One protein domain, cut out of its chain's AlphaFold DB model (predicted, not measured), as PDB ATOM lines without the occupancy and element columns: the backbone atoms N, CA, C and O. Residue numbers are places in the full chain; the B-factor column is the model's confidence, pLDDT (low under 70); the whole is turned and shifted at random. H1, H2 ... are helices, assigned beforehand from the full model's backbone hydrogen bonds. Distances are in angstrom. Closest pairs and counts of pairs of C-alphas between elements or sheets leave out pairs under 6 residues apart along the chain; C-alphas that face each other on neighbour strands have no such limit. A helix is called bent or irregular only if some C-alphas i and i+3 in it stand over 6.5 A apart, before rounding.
ATOM      1  N   ARG A   2     155.226 127.855 108.336       58.19
ATOM      2  CA  ARG A   2     155.863 129.196 108.404       58.19
ATOM      3  C   ARG A   2     157.376 129.162 108.150       58.19
ATOM      4  O   ARG A   2     157.872 129.981 107.392       58.19
ATOM      5  N   GLU A   3     158.062 128.134 108.648       61.44
ATOM      6  CA  GLU A   3     159.503 127.929 108.420       61.44
ATOM      7  C   GLU A   3     159.881 127.850 106.928       61.44
ATOM      8  O   GLU A   3     160.887 128.415 106.518       61.44
ATOM      9  N   MET A   4     159.054 127.227 106.074       58.22
ATOM     10  CA  MET A   4     159.316 127.172 104.624       58.22
ATOM     11  C   MET A   4     159.103 128.524 103.932       58.22
ATOM     12  O   MET A   4     159.697 128.773 102.886       58.22
ATOM     13  N   LEU A   5     158.251 129.386 104.492       60.16
ATOM     14  CA  LEU A   5     157.973 130.722 103.962       60.16
ATOM     15  C   LEU A   5     159.011 131.757 104.405       60.16
ATOM     16  O   LEU A   5     159.177 132.761 103.716       60.16
ATOM     17  N   GLU A   6     159.700 131.523 105.519       69.19
ATOM     18  CA  GLU A   6     160.787 132.374 106.020       69.19
ATOM     19  C   GLU A   6     162.148 131.961 105.429       69.19
ATOM     20  O   GLU A   6     162.997 132.814 105.170       69.19
ATOM     21  N   HIS A   7     162.329 130.680 105.090       74.50
ATOM     22  CA  HIS A   7     163.509 130.198 104.373       74.50
ATOM     23  C   HIS A   7     163.448 130.489 102.864       74.50
ATOM     24  O   HIS A   7     162.608 129.955 102.136       74.50
ATOM     25  N   ALA A   8     164.426 131.247 102.357       79.88
ATOM     26  CA  ALA A   8     164.623 131.504 100.925       79.88
ATOM     27  C   ALA A   8     164.540 130.247 100.018       79.88
ATOM     28  O   ALA A   8     163.819 130.298  99.020       79.88
ATOM     29  N   PRO A   9     165.177 129.099 100.340       82.00
ATOM     30  CA  PRO A   9     165.049 127.897  99.510       82.00
ATOM     31  C   PRO A   9     163.648 127.270  99.549       82.00
ATOM     32  O   PRO A   9     163.200 126.715  98.546       82.00
ATOM     33  N   GLY A  10     162.928 127.390 100.671       83.44
ATOM     34  CA  GLY A  10     161.537 126.941 100.780       83.44
ATOM     35  C   GLY A  10     160.603 127.774  99.905       83.44
ATOM     36  O   GLY A  10     159.766 127.219  99.196       83.44
ATOM     37  N   ARG A  11     160.812 129.094  99.855       85.38
ATOM     38  CA  ARG A  11     160.089 129.992  98.941       85.38
ATOM     39  C   ARG A  11     160.311 129.644  97.474       85.38
ATOM     40  O   ARG A  11     159.342 129.595  96.726       85.38
ATOM     41  N   ILE A  12     161.555 129.388  97.062       88.12
ATOM     42  CA  ILE A  12     161.865 129.008  95.673       88.12
ATOM     43  C   ILE A  12     161.161 127.699  95.311       88.12
ATOM     44  O   ILE A  12     160.525 127.622  94.266       88.12
ATOM     45  N   TYR A  13     161.216 126.696  96.191       89.44
ATOM     46  CA  TYR A  13     160.494 125.438  95.995       89.44
ATOM     47  C   TYR A  13     158.988 125.669  95.803       89.44
ATOM     48  O   TYR A  13     158.414 125.211  94.816       89.44
ATOM     49  N   LEU A  14     158.359 126.443  96.693       89.00
ATOM     50  CA  LEU A  14     156.931 126.761  96.597       89.00
ATOM     51  C   LEU A  14     156.588 127.543  95.320       89.00
ATOM     52  O   LEU A  14     155.557 127.276  94.710       89.00
ATOM     53  N   LEU A  15     157.452 128.466  94.884       92.56
ATOM     54  CA  LEU A  15     157.281 129.188  93.622       92.56
ATOM     55  C   LEU A  15     157.359 128.253  92.413       92.56
ATOM     56  O   LEU A  15     156.542 128.386  91.509       92.56
ATOM     57  N   VAL A  16     158.291 127.295  92.397       94.06
ATOM     58  CA  VAL A  16     158.392 126.297  91.317       94.06
ATOM     59  C   VAL A  16     157.126 125.447  91.249       94.06
ATOM     60  O   VAL A  16     156.568 125.268  90.165       94.06
ATOM     61  N   LEU A  17     156.627 124.975  92.395       93.12
ATOM     62  CA  LEU A  17     155.372 124.225  92.441       93.12
ATOM     63  C   LEU A  17     154.201 125.069  91.933       93.12
ATOM     64  O   LEU A  17     153.449 124.619  91.070       93.12
ATOM     65  N   LEU A  18     154.074 126.306  92.411       94.69
ATOM     66  CA  LEU A  18     153.002 127.201  91.992       94.69
ATOM     67  C   LEU A  18     153.057 127.482  90.484       94.69
ATOM     68  O   LEU A  18     152.046 127.349  89.799       94.69
ATOM     69  N   LEU A  19     154.236 127.815  89.956       96.69
ATOM     70  CA  LEU A  19     154.428 128.057  88.526       96.69
ATOM     71  C   LEU A  19     154.098 126.818  87.695       96.69
ATOM     72  O   LEU A  19     153.464 126.954  86.655       96.69
ATOM     73  N   SER A  20     154.453 125.616  88.156       94.94
ATOM     74  CA  SER A  20     154.107 124.383  87.439       94.94
ATOM     75  C   SER A  20     152.591 124.175  87.327       94.94
ATOM     76  O   SER A  20     152.107 123.759  86.276       94.94
ATOM     77  N   VAL A  21     151.830 124.519  88.374       96.25
ATOM     78  CA  VAL A  21     150.360 124.438  88.369       96.25
ATOM     79  C   VAL A  21     149.767 125.493  87.439       96.25
ATOM     80  O   VAL A  21     148.874 125.180  86.658       96.25
ATOM     81  N   ILE A  22     150.284 126.724  87.477       97.69
ATOM     82  CA  ILE A  22     149.843 127.799  86.577       97.69
ATOM     83  C   ILE A  22     150.099 127.408  85.118       97.69
ATOM     84  O   ILE A  22     149.198 127.522  84.293       97.69
ATOM     85  N   LEU A  23     151.294 126.909  84.801       95.94
ATOM     86  CA  LEU A  23     151.641 126.477  83.447       95.94
ATOM     87  C   LEU A  23     150.756 125.321  82.971       95.94
ATOM     88  O   LEU A  23     150.306 125.345  81.829       95.94
ATOM     89  N   MET A  24     150.458 124.353  83.843       93.75
ATOM     90  CA  MET A  24     149.505 123.283  83.544       93.75
ATOM     91  C   MET A  24     148.113 123.845  83.232       93.75
ATOM     92  O   MET A  24     147.527 123.502  82.210       93.75
ATOM     93  N   ALA A  25     147.594 124.735  84.080       94.62
ATOM     94  CA  ALA A  25     146.279 125.338  83.883       94.62
ATOM     95  C   ALA A  25     146.205 126.130  82.569       94.62
ATOM     96  O   ALA A  25     145.226 126.014  81.837       94.62
ATOM     97  N   VAL A  26     147.257 126.887  82.240       96.62
ATOM     98  CA  VAL A  26     147.365 127.612  80.967       96.62
ATOM     99  C   VAL A  26     147.414 126.644  79.785       96.62
ATOM    100  O   VAL A  26     146.716 126.869  78.804       96.62
ATOM    101  N   ALA A  27     148.188 125.559  79.863       93.50
ATOM    102  CA  ALA A  27     148.266 124.570  78.787       93.50
ATOM    103  C   ALA A  27     146.904 123.913  78.512       93.50
ATOM    104  O   ALA A  27     146.507 123.786  77.354       93.50
ATOM    105  N   VAL A  28     146.167 123.560  79.566       93.19
ATOM    106  CA  VAL A  28     144.801 123.030  79.443       93.19
ATOM    107  C   VAL A  28     143.864 124.082  78.852       93.19
ATOM    108  O   VAL A  28     143.140 123.791  77.909       93.19
ATOM    109  N   PHE A  29     143.903 125.321  79.348       94.50
ATOM    110  CA  PHE A  29     143.047 126.403  78.851       94.50
ATOM    111  C   PHE A  29     143.300 126.743  77.374       94.50
ATOM    112  O   PHE A  29     142.373 127.093  76.651       94.50
ATOM    113  N   MET A  30     144.545 126.617  76.916       95.19
ATOM    114  CA  MET A  30     144.931 126.812  75.514       95.19
ATOM    115  C   MET A  30     144.590 125.610  74.617       95.19
ATOM    116  O   MET A  30     144.944 125.622  73.439       95.19
ATOM    117  N   GLY A  31     143.946 124.569  75.156       90.38
ATOM    118  CA  GLY A  31     143.523 123.385  74.409       90.38
ATOM    119  C   GLY A  31     144.663 122.443  74.020       90.38
ATOM    120  O   GLY A  31     144.504 121.609  73.137       90.38
ATOM    121  N   VAL A  32     145.830 122.529  74.671       88.69
ATOM    122  CA  VAL A  32     146.980 121.644  74.369       88.69
ATOM    123  C   VAL A  32     146.642 120.170  74.642       88.69
ATOM    124  O   VAL A  32     147.230 119.259  74.060       88.69
ATOM    125  N   THR A  33     145.693 119.933  75.545       88.94
ATOM    126  CA  THR A  33     145.181 118.607  75.901       88.94
ATOM    127  C   THR A  33     143.962 118.179  75.091       88.94
ATOM    128  O   THR A  33     143.503 117.051  75.280       88.94
ATOM    129  N   ASP A  34     143.422 119.050  74.239       88.56
ATOM    130  CA  ASP A  34     142.175 118.785  73.533       88.56
ATOM    131  C   ASP A  34     142.392 117.819  72.370       88.56
ATOM    132  O   ASP A  34     143.463 117.749  71.758       88.56
ATOM    133  N   ILE A  42     145.757 113.000  69.833       86.31
ATOM    134  CA  ILE A  42     147.159 113.210  69.462       86.31
ATOM    135  C   ILE A  42     148.035 112.249  70.272       86.31
ATOM    136  O   ILE A  42     148.106 112.331  71.506       86.31
ATOM    137  N   LEU A  43     148.719 111.353  69.554       90.88
ATOM    138  CA  LEU A  43     149.654 110.390  70.119       90.88
ATOM    139  C   LEU A  43     151.099 110.873  69.987       90.88
ATOM    140  O   LEU A  43     151.636 111.045  68.894       90.88
ATOM    141  N   VAL A  44     151.765 111.015  71.124       89.62
ATOM    142  CA  VAL A  44     153.197 111.272  71.238       89.62
ATOM    143  C   VAL A  44     153.927 109.931  71.287       89.62
ATOM    144  O   VAL A  44     153.527 109.011  72.005       89.62
ATOM    145  N   PHE A  45     154.978 109.793  70.475       90.06
ATOM    146  CA  PHE A  45     155.729 108.540  70.283       90.06
ATOM    147  C   PHE A  45     154.874 107.335  69.837       90.06
ATOM    148  O   PHE A  45     155.322 106.196  69.938       90.06
ATOM    149  N   GLY A  46     153.654 107.570  69.340       91.25
ATOM    150  CA  GLY A  46     152.755 106.534  68.824       91.25
ATOM    151  C   GLY A  46     151.992 105.721  69.877       91.25
ATOM    152  O   GLY A  46     151.256 104.817  69.497       91.25
ATOM    153  N   TRP A  47     152.133 106.016  71.176       92.38
ATOM    154  CA  TRP A  47     151.432 105.267  72.236       92.38
ATOM    155  C   TRP A  47     150.966 106.113  73.430       92.38
ATOM    156  O   TRP A  47     150.098 105.667  74.179       92.38
ATOM    157  N   MET A  48     151.502 107.323  73.631       93.06
ATOM    158  CA  MET A  48     151.092 108.200  74.733       93.06
ATOM    159  C   MET A  48     150.133 109.275  74.249       93.06
ATOM    160  O   MET A  48     150.436 109.971  73.290       93.06
ATOM    161  N   THR A  49     149.028 109.500  74.954       93.19
ATOM    162  CA  THR A  49     148.168 110.655  74.674       93.19
ATOM    163  C   THR A  49     148.814 111.954  75.169       93.19
ATOM    164  O   THR A  49     149.539 111.957  76.168       93.19
ATOM    165  N   MET A  50     148.539 113.081  74.505       91.50
ATOM    166  CA  MET A  50     149.028 114.405  74.929       91.50
ATOM    167  C   MET A  50     148.750 114.733  76.413       91.50
ATOM    168  O   MET A  50     149.693 115.122  77.109       91.50
ATOM    169  N   PRO A  51     147.532 114.511  76.957       93.38
ATOM    170  CA  PRO A  51     147.270 114.711  78.384       93.38
ATOM    171  C   PRO A  51     148.169 113.864  79.291       93.38
ATOM    172  O   PRO A  51     148.655 114.352  80.312       93.38
ATOM    173  N   LEU A  52     148.438 112.610  78.907       93.19
ATOM    174  CA  LEU A  52     149.310 111.720  79.671       93.19
ATOM    175  C   LEU A  52     150.752 112.235  79.687       93.19
ATOM    176  O   LEU A  52     151.370 112.274  80.749       93.19
ATOM    177  N   VAL A  53     151.284 112.665  78.539       94.38
ATOM    178  CA  VAL A  53     152.647 113.219  78.452       94.38
ATOM    179  C   VAL A  53     152.798 114.439  79.349       94.38
ATOM    180  O   VAL A  53     153.750 114.522  80.126       94.38
ATOM    181  N   ILE A  54     151.847 115.368  79.279       93.88
ATOM    182  CA  ILE A  54     151.877 116.599  80.072       93.88
ATOM    183  C   ILE A  54     151.798 116.273  81.571       93.88
ATOM    184  O   ILE A  54     152.568 116.826  82.360       93.88
ATOM    185  N   GLY A  55     150.940 115.327  81.962       93.94
ATOM    186  CA  GLY A  55     150.863 114.834  83.339       93.94
ATOM    187  C   GLY A  55     152.176 114.213  83.826       93.94
ATOM    188  O   GLY A  55     152.637 114.525  84.924       93.94
ATOM    189  N   VAL A  56     152.828 113.390  83.001       95.56
ATOM    190  CA  VAL A  56     154.132 112.788  83.326       95.56
ATOM    191  C   VAL A  56     155.205 113.863  83.505       95.56
ATOM    192  O   VAL A  56     155.920 113.845  84.509       95.56
ATOM    193  N   VAL A  57     155.298 114.832  82.590       95.75
ATOM    194  CA  VAL A  57     156.251 115.953  82.695       95.75
ATOM    195  C   VAL A  57     156.018 116.747  83.981       95.75
ATOM    196  O   VAL A  57     156.973 117.057  84.694       95.75
ATOM    197  N   PHE A  58     154.760 117.026  84.323       95.69
ATOM    198  CA  PHE A  58     154.401 117.728  85.554       95.69
ATOM    199  C   PHE A  58     154.866 116.984  86.810       95.69
ATOM    200  O   PHE A  58     155.517 117.578  87.674       95.69
ATOM    201  N   VAL A  59     154.609 115.676  86.887       95.81
ATOM    202  CA  VAL A  59     155.058 114.842  88.013       95.81
ATOM    203  C   VAL A  59     156.585 114.790  88.094       95.81
ATOM    204  O   VAL A  59     157.137 114.881  89.190       95.81
ATOM    205  N   ILE A  60     157.289 114.700  86.961       97.31
ATOM    206  CA  ILE A  60     158.760 114.715  86.928       97.31
ATOM    207  C   ILE A  60     159.306 116.039  87.476       97.31
ATOM    208  O   ILE A  60     160.218 116.024  88.303       97.31
ATOM    209  N   VAL A  61     158.739 117.179  87.067       95.50
ATOM    210  CA  VAL A  61     159.134 118.499  87.588       95.50
ATOM    211  C   VAL A  61     158.949 118.558  89.104       95.50
ATOM    212  O   VAL A  61     159.857 118.996  89.815       95.50
ATOM    213  N   TRP A  62     157.817 118.065  89.610       95.12
ATOM    214  CA  TRP A  62     157.551 117.993  91.047       95.12
ATOM    215  C   TRP A  62     158.554 117.109  91.778       95.12
ATOM    216  O   TRP A  62     159.091 117.518  92.806       95.12
ATOM    217  N   LEU A  63     158.842 115.927  91.239       95.44
ATOM    218  CA  LEU A  63     159.787 114.992  91.835       95.44
ATOM    219  C   LEU A  63     161.193 115.598  91.905       95.44
ATOM    220  O   LEU A  63     161.835 115.531  92.948       95.44
ATOM    221  N   ILE A  64     161.657 116.236  90.829       95.12
ATOM    222  CA  ILE A  64     162.964 116.904  90.794       95.12
ATOM    223  C   ILE A  64     163.004 118.052  91.805       95.12
ATOM    224  O   ILE A  64     163.951 118.143  92.590       95.12
ATOM    225  N   ALA A  65     161.980 118.907  91.831       92.50
ATOM    226  CA  ALA A  65     161.897 120.011  92.784       92.50
ATOM    227  C   ALA A  65     161.912 119.500  94.234       92.50
ATOM    228  O   ALA A  65     162.645 120.031  95.074       92.50
ATOM    229  N   TYR A  66     161.155 118.435  94.508       90.75
ATOM    230  CA  TYR A  66     161.103 117.777  95.807       90.75
ATOM    231  C   TYR A  66     162.468 117.214  96.204       90.75
ATOM    232  O   TYR A  66     162.970 117.529  97.283       90.75
ATOM    233  N   LEU A  67     163.113 116.452  95.316       91.88
ATOM    234  CA  LEU A  67     164.435 115.884  95.560       91.88
ATOM    235  C   LEU A  67     165.473 116.975  95.823       91.88
ATOM    236  O   LEU A  67     166.229 116.861  96.782       91.88
ATOM    237  N   ILE A  68     165.506 118.056  95.040       89.50
ATOM    238  CA  ILE A  68     166.455 119.165  95.245       89.50
ATOM    239  C   ILE A  68     166.238 119.836  96.602       89.50
ATOM    240  O   ILE A  68     167.203 120.101  97.324       89.50
ATOM    241  N   TYR A  69     164.988 120.123  96.965       87.06
ATOM    242  CA  TYR A  69     164.687 120.745  98.249       87.06
ATOM    243  C   TYR A  69     165.075 119.820  99.409       87.06
ATOM    244  O   TYR A  69     165.829 120.225 100.297       87.06
ATOM    245  N   PHE A  70     164.654 118.556  99.359       85.44
ATOM    246  CA  PHE A  70     164.871 117.588 100.432       85.44
ATOM    247  C   PHE A  70     166.358 117.215 100.596       85.44
ATOM    248  O   PHE A  70     166.894 117.154 101.703       85.44
ATOM    249  N   THR A  71     167.080 117.036  99.488       84.69
ATOM    250  CA  THR A  71     168.504 116.647  99.492       84.69
ATOM    251  C   THR A  71     169.480 117.807  99.670       84.69
ATOM    252  O   THR A  71     170.692 117.574  99.700       84.69
ATOM    253  N   LYS A  72     169.030 119.053  99.805       80.81
ATOM    254  CA  LYS A  72     169.944 120.176 100.079       80.81
ATOM    255  C   LYS A  72     169.519 121.051 101.246       80.81
ATOM    256  O   LYS A  72     170.388 121.563 101.940       80.81
ATOM    257  N   HIS A  73     168.219 121.196 101.478       77.81
ATOM    258  CA  HIS A  73     167.672 122.228 102.358       77.81
ATOM    259  C   HIS A  73     166.759 121.673 103.453       77.81
ATOM    260  O   HIS A  73     166.171 122.459 104.194       77.81
ATOM    261  N   TRP A  74     166.613 120.347 103.557       70.81
ATOM    262  CA  TRP A  74     165.789 119.752 104.602       70.81
ATOM    263  C   TRP A  74     166.413 120.002 105.983       70.81
ATOM    264  O   TRP A  74     167.577 119.648 106.179       70.81
TER     265      TRP A  74
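Overview. This is residues 2 to 34 and 42 to 74 of the 77 residues of an uncharacterized protein of Spirochaetaceae bacterium (UniProt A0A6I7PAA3). Two long helices, H2 and H3, lie side by side with their lines almost aligned and run opposite ways, making a long, flat pair; the short helix H1 makes a corner with H2 at the end where H2 begins. At the other end of the pair, where H2 ends and H3 begins, lie the stretches on either side of a cut, and one of them, residues 42 to 49, folds back on itself in a short antiparallel pairing. The printed part has 66 residues with three named helices, in the order H1, H2, H3, and no named strand; its class is all helix. The whole is loose, with a radius of gyration of the C-alphas of 14.8 A, and the C-alphas span 43 by 23 by 11 A.

Arrangement. H1, residues 2 to 6, and H2, residues 8 to 29, touch only at the corner by their tight link of one residue, His 7. H2 touches H1 with residues 10 to 11 alone, and the closest C-alphas of the two helices, those of Met 4 and Gly 10, are 4.4 A apart. H2 and H3, residues 50 to 73, touch, with 14 pairs of C-alphas within 8 A. Their closest C-alphas, those of Tyr 13 and Ala 65, are 6.5 A apart, and their centres are 10.9 A apart. The two run opposite ways at a shallow tilt of 4 degrees. H1 and H3 are apart. In H1, H2 and H3 every O i to N i+4 pair of the backbone is within hydrogen-bond range.

Along the chain. H1, residues 2 to 6, begins with C-alpha 2 at (155.863, 129.196, 108.404) and measures 6.3 A from first to last C-alpha. H2, residues 8 to 29, measures 31.3 A and ends with C-alpha 29 at (143.047, 126.403, 78.851). Residues 43 to 44 pair with residues 48 to 49, antiparallel, before H3. H3, residues 50 to 73, is the longest helix with 24 residues and measures 34.1 A; it ends with C-alpha 73 at (167.672, 122.228, 102.358). No helix is bent or irregular.

Size, cuts and confidence. The two C-alphas farthest apart, those of Glu 6 and Gly 46, are 46.0 A apart, while the first and last printed C-alphas, those of Arg 2 and Trp 74, are 14.2 A apart. Residues 35 to 41 are cut out, and C-alphas 34 and 42 are 8.5 A apart across the cut. The link from H2 to H3 runs across this cut and has 20 residues in the chain, 7 of them not printed. The mean pLDDT of the printed part is 88.7, and residues 2 to 6, which are H1, are under 70.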